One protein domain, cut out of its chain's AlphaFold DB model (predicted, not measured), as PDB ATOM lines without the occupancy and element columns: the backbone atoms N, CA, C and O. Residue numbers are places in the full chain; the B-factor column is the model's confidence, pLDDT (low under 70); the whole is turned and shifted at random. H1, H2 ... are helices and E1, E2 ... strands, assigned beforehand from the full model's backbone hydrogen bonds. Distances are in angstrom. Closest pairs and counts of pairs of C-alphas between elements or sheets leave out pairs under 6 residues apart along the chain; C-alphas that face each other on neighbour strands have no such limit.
ATOM      1  N   ILE A   5      10.958  41.008  -6.817       98.56
ATOM      2  CA  ILE A   5      10.374  39.759  -6.331       98.56
ATOM      3  C   ILE A   5       8.879  40.004  -6.107       98.56
ATOM      4  O   ILE A   5       8.467  40.493  -5.053       98.56
ATOM      5  N   ALA A   6       8.062  39.672  -7.107       98.31
ATOM      6  CA  ALA A   6       6.609  39.649  -6.972       98.31
ATOM      7  C   ALA A   6       6.157  38.264  -6.492       98.31
ATOM      8  O   ALA A   6       6.471  37.259  -7.131       98.31
ATOM      9  N   TYR A   7       5.432  38.189  -5.376       97.94
ATOM     10  CA  TYR A   7       5.032  36.908  -4.787       97.94
ATOM     11  C   TYR A   7       3.635  36.951  -4.169       97.94
ATOM     12  O   TYR A   7       3.178  37.987  -3.703       97.94
ATOM     13  N   TYR A   8       2.971  35.799  -4.119       96.38
ATOM     14  CA  TYR A   8       1.718  35.588  -3.394       96.38
ATOM     15  C   TYR A   8       1.955  34.603  -2.246       96.38
ATOM     16  O   TYR A   8       2.642  33.594  -2.426       96.38
ATOM     17  N   SER A   9       1.394  34.865  -1.066       93.81
ATOM     18  CA  SER A   9       1.494  33.942   0.066       93.81
ATOM     19  C   SER A   9       0.274  34.025   0.978       93.81
ATOM     20  O   SER A   9      -0.280  35.104   1.178       93.81
ATOM     21  N   ARG A  10      -0.114  32.882   1.556       90.75
ATOM     22  CA  ARG A  10      -1.158  32.774   2.581       90.75
ATOM     23  C   ARG A  10      -0.548  32.245   3.873       90.75
ATOM     24  O   ARG A  10       0.208  31.272   3.839       90.75
ATOM     25  N   ALA A  11      -0.873  32.915   4.970       88.75
ATOM     26  CA  ALA A  11      -0.646  32.433   6.325       88.75
ATOM     27  C   ALA A  11      -1.825  31.527   6.749       88.75
ATOM     28  O   ALA A  11      -2.606  31.105   5.892       88.75
ATOM     29  N   ASP A  12      -1.944  31.255   8.045       89.12
ATOM     30  CA  ASP A  12      -2.977  30.442   8.696       89.12
ATOM     31  C   ASP A  12      -2.738  28.926   8.603       89.12
ATOM     32  O   ASP A  12      -1.616  28.460   8.798       89.12
ATOM     33  N   GLU A  13      -3.782  28.122   8.393       87.31
ATOM     34  CA  GLU A  13      -3.654  26.666   8.345       87.31
ATOM     35  C   GLU A  13      -2.872  26.200   7.116       87.31
ATOM     36  O   GLU A  13      -3.217  26.479   5.965       87.31
ATOM     37  N   ASN A  14      -1.820  25.429   7.369       85.56
ATOM     38  CA  ASN A  14      -0.961  24.865   6.346       85.56
ATOM     39  C   ASN A  14      -0.612  23.408   6.670       85.56
ATOM     40  O   ASN A  14      -0.538  23.014   7.835       85.56
ATOM     41  N   TYR A  15      -0.368  22.600   5.636       84.69
ATOM     42  CA  TYR A  15       0.040  21.206   5.790       84.69
ATOM     43  C   TYR A  15       1.529  21.056   5.488       84.69
ATOM     44  O   TYR A  15       1.959  21.166   4.340       84.69
ATOM     45  N   PHE A  16       2.321  20.768   6.517       82.62
ATOM     46  CA  PHE A  16       3.745  20.467   6.371       82.62
ATOM     47  C   PHE A  16       4.250  19.613   7.536       82.62
ATOM     48  O   PHE A  16       3.650  19.555   8.612       82.62
ATOM     49  N   GLY A  17       5.347  18.884   7.310       85.06
ATOM     50  CA  GLY A  17       5.906  17.974   8.318       85.06
ATOM     51  C   GLY A  17       4.932  16.873   8.763       85.06
ATOM     52  O   GLY A  17       4.999  16.428   9.903       85.06
ATOM     53  N   GLY A  18       3.995  16.477   7.890       93.38
ATOM     54  CA  GLY A  18       2.996  15.438   8.160       93.38
ATOM     55  C   GLY A  18       1.792  15.883   9.000       93.38
ATOM     56  O   GLY A  18       0.967  15.046   9.356       93.38
ATOM     57  N   THR A  19       1.668  17.173   9.322       92.44
ATOM     58  CA  THR A  19       0.635  17.694  10.235       92.44
ATOM     59  C   THR A  19       0.044  19.010   9.734       92.44
ATOM     60  O   THR A  19       0.761  19.811   9.136       92.44
ATOM     61  N   LEU A  20      -1.237  19.256  10.027       90.62
ATOM     62  CA  LEU A  20      -1.835  20.586   9.892       90.62
ATOM     63  C   LEU A  20      -1.329  21.486  11.021       90.62
ATOM     64  O   LEU A  20      -1.330  21.087  12.186       90.62
ATOM     65  N   ARG A  21      -0.859  22.681  10.670       89.56
ATOM     66  CA  ARG A  21      -0.311  23.664  11.605       89.56
ATOM     67  C   ARG A  21      -0.749  25.058  11.199       89.56
ATOM     68  O   ARG A  21      -0.799  25.364  10.013       89.56
ATOM     69  N   TYR A  22      -1.002  25.895  12.192       91.56
ATOM     70  CA  TYR A  22      -1.183  27.324  11.986       91.56
ATOM     71  C   TYR A  22       0.187  28.006  11.859       91.56
ATOM     72  O   TYR A  22       1.093  27.703  12.642       91.56
ATOM     73  N   ILE A  23       0.348  28.893  10.877       90.56
ATOM     74  CA  ILE A  23       1.579  29.660  10.647       90.56
ATOM     75  C   ILE A  23       1.276  31.141  10.432       90.56
ATOM     76  O   ILE A  23       0.372  31.492   9.681       90.56
ATOM     77  N   ASP A  24       2.100  32.013  11.011       91.94
ATOM     78  CA  ASP A  24       1.978  33.470  10.836       91.94
ATOM     79  C   ASP A  24       2.553  33.956   9.492       91.94
ATOM     80  O   ASP A  24       2.260  35.057   9.024       91.94
ATOM     81  N   LYS A  25       3.392  33.130   8.850       92.81
ATOM     82  CA  LYS A  25       4.011  33.398   7.544       92.81
ATOM     83  C   LYS A  25       3.903  32.180   6.642       92.81
ATOM     84  O   LYS A  25       4.296  31.088   7.037       92.81
ATOM     85  N   GLY A  26       3.446  32.385   5.409       91.81
ATOM     86  CA  GLY A  26       3.393  31.329   4.402       91.81
ATOM     87  C   GLY A  26       4.767  30.982   3.821       91.81
ATOM     88  O   GLY A  26       5.659  31.828   3.733       91.81
ATOM     89  N   ASN A  27       4.921  29.744   3.347       91.69
ATOM     90  CA  ASN A  27       6.185  29.234   2.795       91.69
ATOM     91  C   ASN A  27       6.741  30.114   1.660       91.69
ATOM     92  O   ASN A  27       7.945  30.350   1.582       91.69
ATOM     93  N   THR A  28       5.868  30.646   0.800       94.75
ATOM     94  CA  THR A  28       6.284  31.528  -0.302       94.75
ATOM     95  C   THR A  28       6.849  32.857   0.194       94.75
ATOM     96  O   THR A  28       7.795  33.361  -0.401       94.75
ATOM     97  N   GLN A  29       6.318  33.414   1.289       97.19
ATOM     98  CA  GLN A  29       6.891  34.616   1.893       97.19
ATOM     99  C   GLN A  29       8.304  34.335   2.415       97.19
ATOM    100  O   GLN A  29       9.204  35.127   2.162       97.19
ATOM    101  N   ILE A  30       8.518  33.187   3.066       96.00
ATOM    102  CA  ILE A  30       9.851  32.780   3.534       96.00
ATOM    103  C   ILE A  30      10.835  32.676   2.361       96.00
ATOM    104  O   ILE A  30      11.940  33.209   2.430       96.00
ATOM    105  N   ALA A  31      10.430  32.052   1.251       97.31
ATOM    106  CA  ALA A  31      11.262  31.979   0.051       97.31
ATOM    107  C   ALA A  31      11.574  33.371  -0.533       97.31
ATOM    108  O   ALA A  31      12.711  33.630  -0.925       97.31
ATOM    109  N   ALA A  32      10.593  34.277  -0.560       98.38
ATOM    110  CA  ALA A  32      10.778  35.640  -1.051       98.38
ATOM    111  C   ALA A  32      11.745  36.456  -0.170       98.38
ATOM    112  O   ALA A  32      12.608  37.145  -0.707       98.38
ATOM    113  N   GLU A  33      11.661  36.324   1.158       98.38
ATOM    114  CA  GLU A  33      12.588  36.952   2.117       98.38
ATOM    115  C   GLU A  33      14.030  36.439   1.930       98.38
ATOM    116  O   GLU A  33      14.975  37.229   1.913       98.38
ATOM    117  N   ILE A  34      14.213  35.131   1.703       98.50
ATOM    118  CA  ILE A  34      15.532  34.545   1.397       98.50
ATOM    119  C   ILE A  34      16.093  35.123   0.092       98.50
ATOM    120  O   ILE A  34      17.253  35.530   0.038       98.50
ATOM    121  N   LEU A  35      15.278  35.186  -0.966       98.31
ATOM    122  CA  LEU A  35      15.700  35.744  -2.251       98.31
ATOM    123  C   LEU A  35      16.052  37.230  -2.137       98.31
ATOM    124  O   LEU A  35      17.048  37.656  -2.720       98.31
ATOM    125  N   GLN A  36      15.293  38.013  -1.367       98.38
ATOM    126  CA  GLN A  36      15.604  39.418  -1.111       98.38
ATOM    127  C   GLN A  36      16.958  39.561  -0.412       98.38
ATOM    128  O   GLN A  36      17.791  40.341  -0.865       98.38
ATOM    129  N   ALA A  37      17.210  38.772   0.636       98.38
ATOM    130  CA  ALA A  37      18.476  38.805   1.366       98.38
ATOM    131  C   ALA A  37      19.685  38.461   0.475       98.38
ATOM    132  O   ALA A  37      20.762  39.022   0.656       98.38
ATOM    133  N   LEU A  38      19.508  37.563  -0.500       98.19
ATOM    134  CA  LEU A  38      20.564  37.157  -1.433       98.19
ATOM    135  C   LEU A  38      20.788  38.147  -2.583       98.19
ATOM    136  O   LEU A  38      21.900  38.240  -3.099       98.19
ATOM    137  N   THR A  39      19.739  38.839  -3.031       97.69
ATOM    138  CA  THR A  39      19.769  39.616  -4.284       97.69
ATOM    139  C   THR A  39      19.717  41.127  -4.084       97.69
ATOM    140  O   THR A  39      20.118  41.864  -4.983       97.69
ATOM    141  N   GLY A  40      19.212  41.604  -2.943       97.56
ATOM    142  CA  GLY A  40      18.900  43.017  -2.717       97.56
ATOM    143  C   GLY A  40      17.763  43.553  -3.596       97.56
ATOM    144  O   GLY A  40      17.635  44.767  -3.734       97.56
ATOM    145  N   ALA A  41      16.977  42.677  -4.230       98.38
ATOM    146  CA  ALA A  41      15.852  43.064  -5.074       98.38
ATOM    147  C   ALA A  41      14.692  43.658  -4.259       98.38
ATOM    148  O   ALA A  41      14.473  43.286  -3.104       98.38
ATOM    149  N   ASP A  42      13.899  44.526  -4.887       98.50
ATOM    150  CA  ASP A  42      12.667  45.030  -4.284       98.50
ATOM    151  C   ASP A  42      11.644  43.896  -4.130       98.50
ATOM    152  O   ASP A  42      11.631  42.934  -4.903       98.50
ATOM    153  N   MET A  43      10.756  44.007  -3.141       98.00
ATOM    154  CA  MET A  43       9.707  43.015  -2.885       98.00
ATOM    155  C   MET A  43       8.318  43.614  -3.074       98.00
ATOM    156  O   MET A  43       8.019  44.689  -2.559       98.00
ATOM    157  N   PHE A  44       7.440  42.865  -3.738       98.12
ATOM    158  CA  PHE A  44       6.026  43.193  -3.864       98.12
ATOM    159  C   PHE A  44       5.160  41.969  -3.558       98.12
ATOM    160  O   PHE A  44       5.256  40.935  -4.223       98.12
ATOM    161  N   ARG A  45       4.298  42.087  -2.545       97.44
ATOM    162  CA  ARG A  45       3.333  41.047  -2.186       97.44
ATOM    163  C   ARG A  45       2.029  41.272  -2.949       97.44
ATOM    164  O   ARG A  45       1.443  42.347  -2.892       97.44
ATOM    165  N   ILE A  46       1.583  40.246  -3.659       97.25
ATOM    166  CA  ILE A  46       0.291  40.205  -4.335       97.25
ATOM    167  C   ILE A  46      -0.766  39.909  -3.274       97.25
ATOM    168  O   ILE A  46      -0.707  38.870  -2.615       97.25
TER     169      ILE A  46
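This is residues 5 to 46 of the 54 residues of an uncharacterized protein of uncultured Ruminococcus sp (UniProt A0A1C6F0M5). One end of this elongated model is a helix, H1, packed on a small sheet of two parallel strands, E1 and E4; the other end is a strand hairpin, E2 and E3, set off from that sheet. The printed part has 42 residues, with four named strands and one named helix in the order E1, E2, E3, H1, E4. The class is mixed, helices and strands. The whole is loose, with a radius of gyration of the C-alphas of 11.6 A, and spans 34 by 19 by 11 A.

Begin at E1, residues 5 to 8, whose parallel neighbour is E4, residues 42 to 46, at 20 degrees between their directions. Look there for N 5 and O 42, 2.8 A apart, and N 44 and O 5, 2.9 A apart, both within hydrogen-bond range. Going on, E2, residues 12 to 16, and E3, residues 19 to 23, form an antiparallel hairpin at 141 degrees; N 14 and O 21 are 2.8 A apart, within hydrogen-bond range. E2 is apart from E1 and E4, and E3 is apart from both too. Next comes H1, residues 27 to 39; its closest C-alphas to E1 are those of Ala 32 and Ile 5, 6.7 A apart. To E4 the closest are those of Gln 36 and Asp 42, 7.1 A apart. Every O i to N i+4 pair in H1 is within hydrogen-bond range.

Find C-alpha 5 at (10.374, 39.759, -6.331); from there E1 runs 10.0 A to C-alpha 8. E2 spans 12.3 A and E3 12.0 A. H1 starts at C-alpha 27, (6.185, 29.234, 2.795), and runs 18.5 A. E4, 13.3 A long, ends at C-alpha 46, (0.291, 40.205, -4.335).

The C-alphas farthest apart, Thr 19 and Gly 40, are 33.8 A apart. The printed part has no cut, and its four links between elements are tight. Mean pLDDT of the printed part is 94.1, and no printed residue is under 70.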